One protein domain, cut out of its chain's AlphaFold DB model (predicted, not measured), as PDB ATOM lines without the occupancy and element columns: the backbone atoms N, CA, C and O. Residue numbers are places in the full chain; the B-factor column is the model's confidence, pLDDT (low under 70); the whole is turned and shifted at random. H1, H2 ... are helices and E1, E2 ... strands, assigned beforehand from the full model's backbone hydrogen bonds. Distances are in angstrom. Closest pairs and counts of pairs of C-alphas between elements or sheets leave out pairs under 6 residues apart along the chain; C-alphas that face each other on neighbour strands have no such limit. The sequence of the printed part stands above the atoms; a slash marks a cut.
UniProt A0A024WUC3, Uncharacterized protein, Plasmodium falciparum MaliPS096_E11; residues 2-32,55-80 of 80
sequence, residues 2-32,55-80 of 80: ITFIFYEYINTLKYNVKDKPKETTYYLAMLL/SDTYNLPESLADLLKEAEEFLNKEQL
ATOM      1  N   ILE A   2      31.638  24.025  79.643       81.38
ATOM      2  CA  ILE A   2      31.133  22.657  79.505       81.38
ATOM      3  C   ILE A   2      31.205  22.281  78.023       81.38
ATOM      4  O   ILE A   2      30.771  23.064  77.176       81.38
ATOM      5  N   THR A   3      31.787  21.124  77.711       87.88
ATOM      6  CA  THR A   3      32.005  20.685  76.326       87.88
ATOM      7  C   THR A   3      31.303  19.359  76.069       87.88
ATOM      8  O   THR A   3      31.445  18.417  76.851       87.88
ATOM      9  N   PHE A   4      30.578  19.289  74.955       90.12
ATOM     10  CA  PHE A   4      29.802  18.125  74.541       90.12
ATOM     11  C   PHE A   4      30.158  17.698  73.115       90.12
ATOM     12  O   PHE A   4      30.496  18.540  72.282       90.12
ATOM     13  N   ILE A   5      30.010  16.406  72.829       92.75
ATOM     14  CA  ILE A   5      29.859  15.871  71.471       92.75
ATOM     15  C   ILE A   5      28.373  15.596  71.247       92.75
ATOM     16  O   ILE A   5      27.746  14.942  72.076       92.75
ATOM     17  N   PHE A   6      27.819  16.079  70.137       91.94
ATOM     18  CA  PHE A   6      26.443  15.788  69.731       91.94
ATOM     19  C   PHE A   6      26.399  14.580  68.799       91.94
ATOM     20  O   PHE A   6      27.275  14.425  67.949       91.94
ATOM     21  N   TYR A   7      25.365  13.758  68.952       92.44
ATOM     22  CA  TYR A   7      25.086  12.618  68.084       92.44
ATOM     23  C   TYR A   7      23.918  12.922  67.145       92.44
ATOM     24  O   TYR A   7      23.062  13.751  67.446       92.44
ATOM     25  N   GLU A   8      23.827  12.167  66.051       91.81
ATOM     26  CA  GLU A   8      22.711  12.209  65.091       91.81
ATOM     27  C   GLU A   8      21.452  11.472  65.607       91.81
ATOM     28  O   GLU A   8      20.638  10.975  64.829       91.81
ATOM     29  N   TYR A   9      21.278  11.383  66.930       93.62
ATOM     30  CA  TYR A   9      20.067  10.859  67.559       93.62
ATOM     31  C   TYR A   9      19.233  12.013  68.122       93.62
ATOM     32  O   TYR A   9      19.665  12.760  69.008       93.62
ATOM     33  N   ILE A  10      18.016  12.144  67.591       95.06
ATOM     34  CA  ILE A  10      17.048  13.186  67.931       95.06
ATOM     35  C   ILE A  10      15.686  12.519  68.103       95.06
ATOM     36  O   ILE A  10      15.249  11.774  67.227       95.06
ATOM     37  N   ASN A  11      14.982  12.828  69.190       95.25
ATOM     38  CA  ASN A  11      13.640  12.300  69.431       95.25
ATOM     39  C   ASN A  11      12.717  13.402  69.975       95.25
ATOM     40  O   ASN A  11      13.114  14.221  70.802       95.25
ATOM     41  N   THR A  12      11.485  13.461  69.466       95.75
ATOM     42  CA  THR A  12      10.479  14.453  69.864       95.75
ATOM     43  C   THR A  12       9.321  13.781  70.579       95.75
ATOM     44  O   THR A  12       8.517  13.085  69.960       95.75
ATOM     45  N   LEU A  13       9.182  14.069  71.871       94.62
ATOM     46  CA  LEU A  13       8.069  13.599  72.682       94.62
ATOM     47  C   LEU A  13       6.882  14.552  72.552       94.62
ATOM     48  O   LEU A  13       7.027  15.764  72.726       94.62
ATOM     49  N   LYS A  14       5.696  14.000  72.289       93.19
ATOM     50  CA  LYS A  14       4.434  14.746  72.188       93.19
ATOM     51  C   LYS A  14       3.472  14.266  73.267       93.19
ATOM     52  O   LYS A  14       3.130  13.089  73.300       93.19
ATOM     53  N   TYR A  15       3.053  15.157  74.160       90.25
ATOM     54  CA  TYR A  15       2.185  14.826  75.293       90.25
ATOM     55  C   TYR A  15       1.336  16.029  75.720       90.25
ATOM     56  O   TYR A  15       1.663  17.175  75.421       90.25
ATOM     57  N   ASN A  16       0.235  15.784  76.430       89.38
ATOM     58  CA  ASN A  16      -0.644  16.848  76.913       89.38
ATOM     59  C   ASN A  16      -0.276  17.258  78.343       89.38
ATOM     60  O   ASN A  16      -0.185  16.418  79.235       89.38
ATOM     61  N   VAL A  17      -0.128  18.561  78.579       88.75
ATOM     62  CA  VAL A  17       0.062  19.148  79.912       88.75
ATOM     63  C   VAL A  17      -1.114  20.067  80.200       88.75
ATOM     64  O   VAL A  17      -1.269  21.092  79.539       88.75
ATOM     65  N   LYS A  18      -1.940  19.719  81.197       90.31
ATOM     66  CA  LYS A  18      -3.155  20.480  81.555       90.31
ATOM     67  C   LYS A  18      -4.061  20.721  80.331       90.31
ATOM     68  O   LYS A  18      -4.411  21.862  80.036       90.31
ATOM     69  N   ASP A  19      -4.331  19.648  79.582       90.38
ATOM     70  CA  ASP A  19      -5.125  19.625  78.339       90.38
ATOM     71  C   ASP A  19      -4.582  20.479  77.181       90.38
ATOM     72  O   ASP A  19      -5.274  20.716  76.191       90.38
ATOM     73  N   LYS A  20      -3.323  20.925  77.270       93.50
ATOM     74  CA  LYS A  20      -2.637  21.631  76.185       93.50
ATOM     75  C   LYS A  20      -1.566  20.734  75.569       93.50
ATOM     76  O   LYS A  20      -0.761  20.180  76.322       93.50
ATOM     77  N   PRO A  21      -1.515  20.609  74.233       94.44
ATOM     78  CA  PRO A  21      -0.470  19.839  73.578       94.44
ATOM     79  C   PRO A  21       0.890  20.492  73.817       94.44
ATOM     80  O   PRO A  21       1.051  21.707  73.671       94.44
ATOM     81  N   LYS A  22       1.869  19.673  74.188       95.12
ATOM     82  CA  LYS A  22       3.266  20.050  74.352       95.12
ATOM     83  C   LYS A  22       4.128  19.104  73.531       95.12
ATOM     84  O   LYS A  22       3.925  17.892  73.533       95.12
ATOM     85  N   GLU A  23       5.114  19.678  72.857       95.94
ATOM     86  CA  GLU A  23       6.158  18.936  72.163       95.94
ATOM     87  C   GLU A  23       7.502  19.271  72.816       95.94
ATOM     88  O   GLU A  23       7.734  20.401  73.253       95.94
ATOM     89  N   THR A  24       8.371  18.280  72.978       96.69
ATOM     90  CA  THR A  24       9.712  18.460  73.542       96.69
ATOM     91  C   THR A  24      10.689  17.593  72.765       96.69
ATOM     92  O   THR A  24      10.565  16.372  72.768       96.69
ATOM     93  N   THR A  25      11.637  18.235  72.088       96.69
ATOM     94  CA  THR A  25      12.678  17.565  71.306       96.69
ATOM     95  C   THR A  25      13.950  17.442  72.134       96.69
ATOM     96  O   THR A  25      14.462  18.442  72.634       96.69
ATOM     97  N   TYR A  26      14.452  16.217  72.258       97.19
ATOM     98  CA  TYR A  26      15.699  15.877  72.928       97.19
ATOM     99  C   TYR A  26      16.774  15.546  71.891       97.19
ATOM    100  O   TYR A  26      16.516  14.824  70.927       97.19
ATOM    101  N   TYR A  27      17.976  16.076  72.118       96.44
ATOM    102  CA  TYR A  27      19.170  15.836  71.310       96.44
ATOM    103  C   TYR A  27      20.181  15.090  72.170       96.44
ATOM    104  O   TYR A  27      20.502  15.548  73.269       96.44
ATOM    105  N   LEU A  28      20.680  13.956  71.685       96.44
ATOM    106  CA  LEU A  28      21.669  13.185  72.425       96.44
ATOM    107  C   LEU A  28      23.043  13.852  72.344       96.44
ATOM    108  O   LEU A  28      23.552  14.147  71.260       96.44
ATOM    109  N   ALA A  29      23.657  14.053  73.505       94.38
ATOM    110  CA  ALA A  29      25.003  14.583  73.620       94.38
ATOM    111  C   ALA A  29      25.783  13.849  74.715       94.38
ATOM    112  O   ALA A  29      25.230  13.512  75.761       94.38
ATOM    113  N   MET A  30      27.075  13.632  74.484       93.88
ATOM    114  CA  MET A  30      28.000  13.078  75.469       93.88
ATOM    115  C   MET A  30      28.880  14.186  76.023       93.88
ATOM    116  O   MET A  30      29.495  14.955  75.280       93.88
ATOM    117  N   LEU A  31      28.932  14.258  77.346       93.88
ATOM    118  CA  LEU A  31      29.836  15.134  78.069       93.88
ATOM    119  C   LEU A  31      31.274  14.625  77.894       93.88
ATOM    120  O   LEU A  31      31.540  13.448  78.113       93.88
ATOM    121  N   LEU A  32      32.199  15.503  77.502       91.19
ATOM    122  CA  LEU A  32      33.598  15.107  77.280       91.19
ATOM    123  C   LEU A  32      34.377  14.849  78.572       91.19
ATOM    124  O   LEU A  32      35.355  14.106  78.570       91.19
ATOM    125  N   SER A  55      14.490   4.196  85.572       94.69
ATOM    126  CA  SER A  55      13.346   5.042  85.194       94.69
ATOM    127  C   SER A  55      12.147   4.918  86.145       94.69
ATOM    128  O   SER A  55      11.562   5.934  86.527       94.69
ATOM    129  N   ASP A  56      11.827   3.699  86.592       93.94
ATOM    130  CA  ASP A  56      10.732   3.449  87.540       93.94
ATOM    131  C   ASP A  56      11.029   4.025  88.933       93.94
ATOM    132  O   ASP A  56      10.137   4.560  89.592       93.94
ATOM    133  N   THR A  57      12.294   3.966  89.365       96.31
ATOM    134  CA  THR A  57      12.747   4.503  90.661       96.31
ATOM    135  C   THR A  57      12.614   6.024  90.704       96.31
ATOM    136  O   THR A  57      12.270   6.582  91.743       96.31
ATOM    137  N   TYR A  58      12.831   6.691  89.568       95.31
ATOM    138  CA  TYR A  58      12.685   8.141  89.423       95.31
ATOM    139  C   TYR A  58      11.295   8.571  88.929       95.31
ATOM    140  O   TYR A  58      11.092   9.747  88.626       95.31
ATOM    141  N   ASN A  59      10.333   7.641  88.860       94.50
ATOM    142  CA  ASN A  59       8.964   7.879  88.393       94.50
ATOM    143  C   ASN A  59       8.899   8.622  87.048       94.50
ATOM    144  O   ASN A  59       8.048   9.494  86.844       94.50
ATOM    145  N   LEU A  60       9.804   8.284  86.129       94.06
ATOM    146  CA  LEU A  60       9.787   8.869  84.797       94.06
ATOM    147  C   LEU A  60       8.534   8.398  84.039       94.06
ATOM    148  O   LEU A  60       8.132   7.240  84.168       94.06
ATOM    149  N   PRO A  61       7.899   9.265  83.232       93.81
ATOM    150  CA  PRO A  61       6.848   8.827  82.328       93.81
ATOM    151  C   PRO A  61       7.417   7.852  81.291       93.81
ATOM    152  O   PRO A  61       8.572   7.979  80.884       93.81
ATOM    153  N   GLU A  62       6.578   6.931  80.815       93.62
ATOM    154  CA  GLU A  62       6.951   5.880  79.852       93.62
ATOM    155  C   GLU A  62       7.684   6.443  78.625       93.62
ATOM    156  O   GLU A  62       8.735   5.943  78.249       93.62
ATOM    157  N   SER A  63       7.226   7.580  78.092       93.88
ATOM    158  CA  SER A  63       7.867   8.242  76.952       93.88
ATOM    159  C   SER A  63       9.306   8.702  77.212       93.88
ATOM    160  O   SER A  63      10.113   8.713  76.286       93.88
ATOM    161  N   LEU A  64       9.645   9.085  78.447       94.94
ATOM    162  CA  LEU A  64      11.026   9.402  78.826       94.94
ATOM    163  C   LEU A  64      11.831   8.136  79.126       94.94
ATOM    164  O   LEU A  64      13.008   8.085  78.786       94.94
ATOM    165  N   ALA A  65      11.218   7.117  79.727       96.38
ATOM    166  CA  ALA A  65      11.885   5.839  79.964       96.38
ATOM    167  C   ALA A  65      12.301   5.170  78.640       96.38
ATOM    168  O   ALA A  65      13.427   4.689  78.512       96.38
ATOM    169  N   ASP A  66      11.420   5.194  77.641       96.25
ATOM    170  CA  ASP A  66      11.690   4.656  76.308       96.25
ATOM    171  C   ASP A  66      12.733   5.490  75.560       96.25
ATOM    172  O   ASP A  66      13.652   4.923  74.974       96.25
ATOM    173  N   LEU A  67      12.685   6.825  75.682       96.69
ATOM    174  CA  LEU A  67      13.729   7.716  75.164       96.69
ATOM    175  C   LEU A  67      15.125   7.321  75.679       96.69
ATOM    176  O   LEU A  67      16.076   7.273  74.900       96.69
ATOM    177  N   LEU A  68      15.261   7.040  76.981       96.81
ATOM    178  CA  LEU A  68      16.544   6.637  77.567       96.81
ATOM    179  C   LEU A  68      17.014   5.276  77.035       96.81
ATOM    180  O   LEU A  68      18.190   5.130  76.708       96.81
ATOM    181  N   LYS A  69      16.107   4.300  76.904       96.50
ATOM    182  CA  LYS A  69      16.430   2.977  76.341       96.50
ATOM    183  C   LYS A  69      16.879   3.078  74.887       96.50
ATOM    184  O   LYS A  69      17.901   2.506  74.523       96.50
ATOM    185  N   GLU A  70      16.154   3.831  74.064       96.19
ATOM    186  CA  GLU A  70      16.509   4.038  72.658       96.19
ATOM    187  C   GLU A  70      17.869   4.734  72.506       96.19
ATOM    188  O   GLU A  70      18.663   4.352  71.644       96.19
ATOM    189  N   ALA A  71      18.165   5.724  73.355       95.75
ATOM    190  CA  ALA A  71      19.459   6.397  73.362       95.75
ATOM    191  C   ALA A  71      20.601   5.444  73.760       95.75
ATOM    192  O   ALA A  71      21.651   5.446  73.118       95.75
ATOM    193  N   GLU A  72      20.403   4.595  74.774       95.62
ATOM    194  CA  GLU A  72      21.374   3.558  75.150       95.62
ATOM    195  C   GLU A  72      21.590   2.542  74.021       95.62
ATOM    196  O   GLU A  72      22.728   2.191  73.704       95.62
ATOM    197  N   GLU A  73      20.521   2.086  73.368       95.31
ATOM    198  CA  GLU A  73      20.622   1.201  72.206       95.31
ATOM    199  C   GLU A  73      21.381   1.849  71.045       95.31
ATOM    200  O   GLU A  73      22.168   1.174  70.381       95.31
ATOM    201  N   PHE A  74      21.155   3.140  70.789       95.25
ATOM    202  CA  PHE A  74      21.879   3.899  69.773       95.25
ATOM    203  C   PHE A  74      23.378   3.975  70.100       95.25
ATOM    204  O   PHE A  74      24.209   3.634  69.260       95.25
ATOM    205  N   LEU A  75      23.729   4.337  71.338       93.44
ATOM    206  CA  LEU A  75      25.123   4.441  71.782       93.44
ATOM    207  C   LEU A  75      25.867   3.102  71.705       93.44
ATOM    208  O   LEU A  75      27.022   3.066  71.288       93.44
ATOM    209  N   ASN A  76      25.205   1.998  72.058       92.50
ATOM    210  CA  ASN A  76      25.800   0.662  71.985       92.50
ATOM    211  C   ASN A  76      26.013   0.173  70.542       92.50
ATOM    212  O   ASN A  76      26.879  -0.667  70.306       92.50
ATOM    213  N   LYS A  77      25.236   0.675  69.571       89.81
ATOM    214  CA  LYS A  77      25.390   0.339  68.143       89.81
ATOM    215  C   LYS A  77      26.546   1.093  67.486       89.81
ATOM    216  O   LYS A  77      27.228   0.512  66.651       89.81
ATOM    217  N   GLU A  78      26.774   2.348  67.870       74.75
ATOM    218  CA  GLU A  78      27.869   3.192  67.351       74.75
ATOM    219  C   GLU A  78      29.250   2.834  67.937       74.75
ATOM    220  O   GLU A  78      30.274   3.280  67.428       74.75
ATOM    221  N   GLN A  79      29.308   2.034  69.006       58.97
ATOM    222  CA  GLN A  79      30.563   1.561  69.613       58.97
ATOM    223  C   GLN A  79      31.137   0.273  68.973       58.97
ATOM    224  O   GLN A  79      32.054  -0.321  69.546       58.97
ATOM    225  N   LEU A  80      30.635  -0.149  67.801       44.97
ATOM    226  CA  LEU A  80      31.172  -1.258  66.988       44.97
ATOM    227  C   LEU A  80      32.041  -0.778  65.819       44.97
ATOM    228  O   LEU A  80      31.599   0.121  65.075       44.97
TER     229      LEU A  80
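Overview. This is residues 2 to 32 and 55 to 80 of the 80 residues of an uncharacterized protein of Plasmodium falciparum MaliPS096_E11 (UniProt A0A024WUC3). A long, narrow two-stranded hairpin, E1 and E2, makes the long axis, and a single helix, H1, runs lengthwise over it with more of its contacts to E1 than to E2. The turn end of the hairpin, residues 16 to 21, sticks out, and so do residues 57 to 62, of which 62 belongs to H1. The printed part has 57 residues, with two named strands and one named helix in the order E1, E2, H1; the sheet E1 - E2 is antiparallel and the class is mixed, helices and strands. The whole is loose, with a radius of gyration of the C-alphas of 13.4 A, and elongated, spanning 42 by 23 by 21 A.

Arrangement. Strand E1, residues 4 to 17, bends by 85 degrees at residue 8. A tight link of 2 residues joins it to strand E2, residues 20 to 31, and the two form a hairpin. They are antiparallel neighbours, with 162 degrees between their N-to-C directions. Near the open end of the hairpin, N 5 and O 30 are 2.9 A apart, within hydrogen-bond range; next to the tight link, N 17 and O 20 are 2.8 A apart, also within range. The C-alphas of Thr 12 and Thr 25 face each other at 4.1 A. Helix H1, residues 62 to 78, has 4 pairs of C-alphas within 8 A with E1, the closest being those of Leu 13 and Ser 63 at 6.9 A. With E2 it has 1 such pair, the C-alphas of Leu 28 and Ala 71 at 7.2 A. In H1 every O i to N i+4 pair is within hydrogen-bond range.

Along the chain. E1 runs from Phe 4, with its C-alpha at (29.802, 18.125, 74.541), to Val 17, 30.2 A from first to last C-alpha. E2 runs from Lys 20, with its C-alpha at (-2.637, 21.631, 76.185), to Leu 31, over 33.2 A. H1 runs from Glu 62 to Glu 78, whose C-alpha is at (27.869, 3.192, 67.351), over 24.5 A.

Size, cuts and confidence. The two C-alphas farthest apart are those of Asp 19 and Leu 80, at 43.4 A. Without the stretches that stand free, residues 16 to 21 and 57 to 62, the body has 45 residues and spans 32 by 23 by 20 A. Residues 33 to 54 are not printed, and C-alphas 32 and 55 are 24.0 A apart across this cut, which falls in the link from E2 to H1. The mean pLDDT of the printed part is 91.9, and residues 79 to 80, at the chain's last residue, are under 70.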